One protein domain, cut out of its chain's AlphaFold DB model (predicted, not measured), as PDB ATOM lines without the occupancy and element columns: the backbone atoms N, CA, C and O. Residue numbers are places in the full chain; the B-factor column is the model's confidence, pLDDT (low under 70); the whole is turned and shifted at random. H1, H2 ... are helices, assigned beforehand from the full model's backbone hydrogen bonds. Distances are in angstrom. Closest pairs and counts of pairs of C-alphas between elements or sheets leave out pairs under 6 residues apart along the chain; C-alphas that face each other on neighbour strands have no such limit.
ATOM      1  N   ASP A  26     -37.246 -11.882 -16.485       84.75
ATOM      2  CA  ASP A  26     -36.097 -12.697 -16.076       84.75
ATOM      3  C   ASP A  26     -34.757 -12.031 -16.419       84.75
ATOM      4  O   ASP A  26     -33.839 -12.040 -15.593       84.75
ATOM      5  N   ILE A  27     -34.642 -11.406 -17.597       80.38
ATOM      6  CA  ILE A  27     -33.455 -10.622 -17.977       80.38
ATOM      7  C   ILE A  27     -33.278  -9.439 -17.020       80.38
ATOM      8  O   ILE A  27     -32.202  -9.268 -16.443       80.38
ATOM      9  N   CYS A  28     -34.344  -8.673 -16.779       81.25
ATOM     10  CA  CYS A  28     -34.314  -7.534 -15.865       81.25
ATOM     11  C   CYS A  28     -33.912  -7.952 -14.445       81.25
ATOM     12  O   CYS A  28     -33.053  -7.327 -13.826       81.25
ATOM     13  N   LYS A  29     -34.450  -9.075 -13.955       83.62
ATOM     14  CA  LYS A  29     -34.114  -9.631 -12.641       83.62
ATOM     15  C   LYS A  29     -32.636 -10.010 -12.531       83.62
ATOM     16  O   LYS A  29     -32.029  -9.748 -11.494       83.62
ATOM     17  N   ARG A  30     -32.045 -10.596 -13.581       83.25
ATOM     18  CA  ARG A  30     -30.603 -10.913 -13.629       83.25
ATOM     19  C   ARG A  30     -29.738  -9.654 -13.597       83.25
ATOM     20  O   ARG A  30     -28.693  -9.659 -12.954       83.25
ATOM     21  N   GLN A  31     -30.208  -8.583 -14.228       76.06
ATOM     22  CA  GLN A  31     -29.529  -7.289 -14.305       76.06
ATOM     23  C   GLN A  31     -29.847  -6.356 -13.124       76.06
ATOM     24  O   GLN A  31     -29.411  -5.210 -13.105       76.06
ATOM     25  N   LYS A  32     -30.594  -6.835 -12.115       81.06
ATOM     26  CA  LYS A  32     -31.060  -6.044 -10.955       81.06
ATOM     27  C   LYS A  32     -31.867  -4.798 -11.347       81.06
ATOM     28  O   LYS A  32     -31.941  -3.822 -10.600       81.06
ATOM     29  N   LEU A  33     -32.520  -4.850 -12.501       82.12
ATOM     30  CA  LEU A  33     -33.511  -3.873 -12.920       82.12
ATOM     31  C   LEU A  33     -34.835  -4.324 -12.321       82.12
ATOM     32  O   LEU A  33     -35.348  -5.388 -12.663       82.12
ATOM     33  N   TYR A  34     -35.356  -3.548 -11.374       84.38
ATOM     34  CA  TYR A  34     -36.619  -3.860 -10.698       84.38
ATOM     35  C   TYR A  34     -37.719  -2.861 -11.020       84.38
ATOM     36  O   TYR A  34     -38.887  -3.207 -10.854       84.38
ATOM     37  N   THR A  35     -37.363  -1.667 -11.489       85.69
ATOM     38  CA  THR A  35     -38.262  -0.551 -11.799       85.69
ATOM     39  C   THR A  35     -38.115  -0.116 -13.251       85.69
ATOM     40  O   THR A  35     -37.080  -0.358 -13.876       85.69
ATOM     41  N   LEU A  36     -39.151   0.533 -13.789       83.06
ATOM     42  CA  LEU A  36     -39.117   1.082 -15.145       83.06
ATOM     43  C   LEU A  36     -38.044   2.165 -15.289       83.06
ATOM     44  O   LEU A  36     -37.359   2.200 -16.307       83.06
ATOM     45  N   GLN A  37     -37.844   2.989 -14.257       83.38
ATOM     46  CA  GLN A  37     -36.780   3.988 -14.223       83.38
ATOM     47  C   GLN A  37     -35.417   3.363 -14.494       83.38
ATOM     48  O   GLN A  37     -34.705   3.852 -15.357       83.38
ATOM     49  N   ASN A  38     -35.087   2.252 -13.829       81.31
ATOM     50  CA  ASN A  38     -33.795   1.602 -14.025       81.31
ATOM     51  C   ASN A  38     -33.619   1.119 -15.469       81.31
ATOM     52  O   ASN A  38     -32.510   1.158 -15.979       81.31
ATOM     53  N   ILE A  39     -34.693   0.675 -16.134       79.19
ATOM     54  CA  ILE A  39     -34.635   0.288 -17.551       79.19
ATOM     55  C   ILE A  39     -34.382   1.513 -18.437       79.19
ATOM     56  O   ILE A  39     -33.577   1.446 -19.360       79.19
ATOM     57  N   ILE A  40     -35.080   2.618 -18.162       78.75
ATOM     58  CA  ILE A  40     -34.964   3.870 -18.922       78.75
ATOM     59  C   ILE A  40     -33.572   4.494 -18.725       78.75
ATOM     60  O   ILE A  40     -32.995   4.995 -19.684       78.75
ATOM     61  N   ASP A  41     -33.017   4.440 -17.510       76.75
ATOM     62  CA  ASP A  41     -31.655   4.896 -17.188       76.75
ATOM     63  C   ASP A  41     -30.587   4.036 -17.856       76.75
ATOM     64  O   ASP A  41     -29.585   4.544 -18.351       76.75
ATOM     65  N   LEU A  42     -30.829   2.729 -17.937       71.56
ATOM     66  CA  LEU A  42     -29.979   1.810 -18.689       71.56
ATOM     67  C   LEU A  42     -30.102   2.025 -20.219       71.56
ATOM     68  O   LEU A  42     -29.325   1.477 -21.005       71.56
ATOM     69  N   GLY A  43     -31.079   2.836 -20.641       65.44
ATOM     70  CA  GLY A  43     -31.444   3.162 -22.014       65.44
ATOM     71  C   GLY A  43     -30.271   3.512 -22.937       65.44
ATOM     72  O   GLY A  43     -29.322   4.192 -22.563       65.44
ATOM     73  N   HIS A  44     -30.391   3.031 -24.180       58.22
ATOM     74  CA  HIS A  44     -29.468   3.050 -25.325       58.22
ATOM     75  C   HIS A  44     -28.012   2.612 -25.081       58.22
ATOM     76  O   HIS A  44     -27.509   1.796 -25.853       58.22
ATOM     77  N   GLN A  45     -27.329   3.116 -24.054       54.88
ATOM     78  CA  GLN A  45     -25.893   2.910 -23.856       54.88
ATOM     79  C   GLN A  45     -25.548   1.469 -23.478       54.88
ATOM     80  O   GLN A  45     -24.685   0.871 -24.113       54.88
ATOM     81  N   ASP A  46     -26.248   0.872 -22.514       63.00
ATOM     82  CA  ASP A  46     -25.988  -0.522 -22.135       63.00
ATOM     83  C   ASP A  46     -26.617  -1.511 -23.119       63.00
ATOM     84  O   ASP A  46     -26.058  -2.571 -23.377       63.00
ATOM     85  N   ILE A  47     -27.751  -1.159 -23.731       60.31
ATOM     86  CA  ILE A  47     -28.429  -2.006 -24.728       60.31
ATOM     87  C   ILE A  47     -27.548  -2.199 -25.964       60.31
ATOM     88  O   ILE A  47     -27.445  -3.308 -26.479       60.31
ATOM     89  N   ALA A  48     -26.882  -1.137 -26.422       59.69
ATOM     90  CA  ALA A  48     -25.975  -1.214 -27.562       59.69
ATOM     91  C   ALA A  48     -24.687  -1.994 -27.248       59.69
ATOM     92  O   ALA A  48     -24.086  -2.572 -28.151       59.69
ATOM     93  N   HIS A  49     -24.256  -2.015 -25.983       61.88
ATOM     94  CA  HIS A  49     -22.992  -2.626 -25.571       61.88
ATOM     95  C   HIS A  49     -23.133  -4.036 -24.987       61.88
ATOM     96  O   HIS A  49     -22.138  -4.759 -24.902       61.88
ATOM     97  N   ASN A  50     -24.336  -4.452 -24.590       62.16
ATOM     98  CA  ASN A  50     -24.537  -5.694 -23.860       62.16
ATOM     99  C   ASN A  50     -25.337  -6.708 -24.702       62.16
ATOM    100  O   ASN A  50     -26.537  -6.528 -24.919       62.16
ATOM    101  N   PRO A  51     -24.708  -7.820 -25.138       65.62
ATOM    102  CA  PRO A  51     -25.316  -8.810 -26.036       65.62
ATOM    103  C   PRO A  51     -26.513  -9.554 -25.421       65.62
ATOM    104  O   PRO A  51     -27.193 -10.317 -26.105       65.62
ATOM    105  N   VAL A  52     -26.773  -9.350 -24.128       65.25
ATOM    106  CA  VAL A  52     -27.944  -9.880 -23.425       65.25
ATOM    107  C   VAL A  52     -29.233  -9.160 -23.847       65.25
ATOM    108  O   VAL A  52     -30.302  -9.776 -23.832       65.25
ATOM    109  N   TYR A  53     -29.159  -7.888 -24.257       67.56
ATOM    110  CA  TYR A  53     -30.323  -7.135 -24.728       67.56
ATOM    111  C   TYR A  53     -30.517  -7.357 -26.224       67.56
ATOM    112  O   TYR A  53     -29.909  -6.720 -27.079       67.56
ATOM    113  N   THR A  54     -31.371  -8.319 -26.542       70.00
ATOM    114  CA  THR A  54     -31.703  -8.671 -27.923       70.00
ATOM    115  C   THR A  54     -32.757  -7.719 -28.500       70.00
ATOM    116  O   THR A  54     -33.536  -7.112 -27.766       70.00
ATOM    117  N   ILE A  55     -32.832  -7.617 -29.832       72.19
ATOM    118  CA  ILE A  55     -33.833  -6.799 -30.551       72.19
ATOM    119  C   ILE A  55     -35.280  -7.009 -30.039       72.19
ATOM    120  O   ILE A  55     -35.983  -6.014 -29.863       72.19
ATOM    121  N   PRO A  56     -35.745  -8.241 -29.730       77.44
ATOM    122  CA  PRO A  56     -37.082  -8.462 -29.173       77.44
ATOM    123  C   PRO A  56     -37.345  -7.712 -27.863       77.44
ATOM    124  O   PRO A  56     -38.431  -7.174 -27.680       77.44
ATOM    125  N   TRP A  57     -36.351  -7.639 -26.974       77.06
ATOM    126  CA  TRP A  57     -36.455  -6.913 -25.705       77.06
ATOM    127  C   TRP A  57     -36.607  -5.405 -25.948       77.06
ATOM    128  O   TRP A  57     -37.430  -4.753 -25.309       77.06
ATOM    129  N   PHE A  58     -35.863  -4.860 -26.918       77.56
ATOM    130  CA  PHE A  58     -35.943  -3.440 -27.269       77.56
ATOM    131  C   PHE A  58     -37.297  -3.083 -27.886       77.56
ATOM    132  O   PHE A  58     -37.896  -2.081 -27.505       77.56
ATOM    133  N   ASN A  59     -37.811  -3.931 -28.781       81.12
ATOM    134  CA  ASN A  59     -39.137  -3.750 -29.369       81.12
ATOM    135  C   ASN A  59     -40.238  -3.782 -28.306       81.12
ATOM    136  O   ASN A  59     -41.147  -2.967 -28.363       81.12
ATOM    137  N   GLU A  60     -40.149  -4.679 -27.323       82.88
ATOM    138  CA  GLU A  60     -41.139  -4.771 -26.247       82.88
ATOM    139  C   GLU A  60     -41.126  -3.534 -25.335       82.88
ATOM    140  O   GLU A  60     -42.177  -3.014 -24.967       82.88
ATOM    141  N   LEU A  61     -39.934  -3.018 -25.014       80.81
ATOM    142  CA  LEU A  61     -39.793  -1.759 -24.287       80.81
ATOM    143  C   LEU A  61     -40.349  -0.578 -25.094       80.81
ATOM    144  O   LEU A  61     -41.055   0.261 -24.536       80.81
ATOM    145  N   MET A  62     -40.041  -0.511 -26.393       80.75
ATOM    146  CA  MET A  62     -40.555   0.537 -27.272       80.75
ATOM    147  C   MET A  62     -42.074   0.478 -27.403       80.75
ATOM    148  O   MET A  62     -42.705   1.513 -27.246       80.75
ATOM    149  N   ASP A  63     -42.660  -0.700 -27.615       85.62
ATOM    150  CA  ASP A  63     -44.114  -0.878 -27.704       85.62
ATOM    151  C   ASP A  63     -44.799  -0.438 -26.405       85.62
ATOM    152  O   ASP A  63     -45.730   0.364 -26.420       85.62
ATOM    153  N   PHE A  64     -44.257  -0.849 -25.254       83.62
ATOM    154  CA  PHE A  64     -44.775  -0.435 -23.951       83.62
ATOM    155  C   PHE A  64     -44.745   1.090 -23.751       83.62
ATOM    156  O   PHE A  64     -45.681   1.675 -23.197       83.62
ATOM    157  N   LEU A  65     -43.663   1.746 -24.177       81.62
ATOM    158  CA  LEU A  65     -43.527   3.198 -24.069       81.62
ATOM    159  C   LEU A  65     -44.379   3.938 -25.102       81.62
ATOM    160  O   LEU A  65     -44.931   4.987 -24.771       81.62
ATOM    161  N   ASP A  66     -44.525   3.398 -26.309       84.25
ATOM    162  CA  ASP A  66     -45.370   3.945 -27.370       84.25
ATOM    163  C   ASP A  66     -46.849   3.920 -26.974       84.25
ATOM    164  O   ASP A  66     -47.514   4.958 -27.002       84.25
ATOM    165  N   GLN A  67     -47.327   2.793 -26.433       84.12
ATOM    166  CA  GLN A  67     -48.691   2.649 -25.908       84.12
ATOM    167  C   GLN A  67     -49.040   3.683 -24.827       84.12
ATOM    168  O   GLN A  67     -50.212   3.998 -24.612       84.12
ATOM    169  N   ARG A  68     -48.034   4.213 -24.125       79.81
ATOM    170  CA  ARG A  68     -48.196   5.222 -23.069       79.81
ATOM    171  C   ARG A  68     -47.807   6.631 -23.515       79.81
ATOM    172  O   ARG A  68     -47.837   7.542 -22.691       79.81
ATOM    173  N   GLN A  69     -47.450   6.813 -24.788       80.31
ATOM    174  CA  GLN A  69     -46.908   8.050 -25.360       80.31
ATOM    175  C   GLN A  69     -45.690   8.594 -24.597       80.31
ATOM    176  O   GLN A  69     -45.496   9.801 -24.480       80.31
ATOM    177  N   MET A  70     -44.857   7.697 -24.069       78.75
ATOM    178  CA  MET A  70     -43.698   7.987 -23.218       78.75
ATOM    179  C   MET A  70     -42.354   7.722 -23.902       78.75
ATOM    180  O   MET A  70     -41.314   7.734 -23.246       78.75
ATOM    181  N   LEU A  71     -42.337   7.536 -25.224       77.25
ATOM    182  CA  LEU A  71     -41.098   7.373 -25.998       77.25
ATOM    183  C   LEU A  71     -40.104   8.530 -25.798       77.25
ATOM    184  O   LEU A  71     -38.893   8.329 -25.876       77.25
ATOM    185  N   TYR A  72     -40.591   9.731 -25.471       76.12
ATOM    186  CA  TYR A  72     -39.740  10.882 -25.158       76.12
ATOM    187  C   TYR A  72     -38.832  10.658 -23.936       76.12
ATOM    188  O   TYR A  72     -37.801  11.320 -23.839       76.12
ATOM    189  N   LEU A  73     -39.162   9.728 -23.029       72.25
ATOM    190  CA  LEU A  73     -38.335   9.398 -21.858       72.25
ATOM    191  C   LEU A  73     -37.015   8.720 -22.253       72.25
ATOM    192  O   LEU A  73     -35.984   8.981 -21.642       72.25
ATOM    193  N   LEU A  74     -37.018   7.907 -23.315       70.00
ATOM    194  CA  LEU A  74     -35.782   7.335 -23.866       70.00
ATOM    195  C   LEU A  74     -34.911   8.405 -24.533       70.00
ATOM    196  O   LEU A  74     -33.687   8.322 -24.495       70.00
ATOM    197  N   ASN A  75     -35.543   9.420 -25.127       60.97
ATOM    198  CA  ASN A  75     -34.850  10.484 -25.850       60.97
ATOM    199  C   ASN A  75     -34.291  11.564 -24.903       60.97
ATOM    200  O   ASN A  75     -33.251  12.153 -25.170       60.97
ATOM    201  N   THR A  76     -34.946  11.800 -23.763       52.81
ATOM    202  CA  THR A  76     -34.518  12.795 -22.760       52.81
ATOM    203  C   THR A  76     -33.347  12.329 -21.893       52.81
ATOM    204  O   THR A  76     -32.615  13.167 -21.375       52.81
ATOM    205  N   ASN A  77     -33.098  11.018 -21.805       49.09
ATOM    206  CA  ASN A  77     -31.887  10.472 -21.183       49.09
ATOM    207  C   ASN A  77     -30.652  10.495 -22.105       49.09
ATOM    208  O   ASN A  77     -29.544  10.184 -21.662       49.09
ATOM    209  N   VAL A  78     -30.784  10.961 -23.355       45.69
ATOM    210  CA  VAL A  78     -29.640  11.411 -24.160       45.69
ATOM    211  C   VAL A  78     -29.158  12.745 -23.593       45.69
ATOM    212  O   VAL A  78     -29.402  13.780 -24.181       45.69
TER     213      VAL A  78
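Overview. This is residues 26 to 78 of the 83 residues of an uncharacterized protein of Olivibacter sp. LS-1 (UniProt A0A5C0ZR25). One longer helix, H4, makes one side of a small, loosely joined cluster, and four short helices, H1, H2, H3 and H5, are set round the middle with few contacts between them. After H4 the chain turns a corner into H5, which comes close to H2, while H1 and H3 keep apart from the other helices. The printed part has 53 residues with five named helices, in the order H1 H2 H3 H4 H5, and no named strand; the class is all helix. It is compact, with a radius of gyration of the C-alphas of 10.6 A, and spans 27 by 21 by 20 A.

Along the chain. H4, residues 55 to 67, is the longest helix at 18.2 A, from C-alpha 55 at (-33.833, -6.799, -30.551) to C-alpha 67 at (-48.691, 2.649, -25.908). H5 is residues 72 to 76, 6.1 A. H3 is residues 45 to 49, 6.5 A. H2 is residues 36 to 41, 8.6 A. H1 is residues 26 to 30, 6.3 A, and begins with C-alpha 26 at (-36.097, -12.697, -16.076).

Arrangement. H4 touches no helix but is near H5, with 6 pairs of C-alphas within 10 A. H5 and H2 are close but not clearly touching; their closest C-alphas, of Ile 40 and Leu 74, are 6.1 A apart. H3 and H4 are only just apart, at 8.1 A. H1 and H2 are only just apart, at 8.0 A. In H1, H2, H3, H4 and H5 every O i to N i+4 pair is within hydrogen-bond range.

Size, cuts and confidence. The two C-alphas farthest apart, of Arg 30 and Gln 69, are 27.6 A apart. The printed part has no cut, and the four links between helices are tight. Mean pLDDT of the printed part is 74.0; it is under 70 at residues 43 to 53, of which 45 to 49 belong to H3, and at residues 75 to 78, of which 75 to 76 belong to H5.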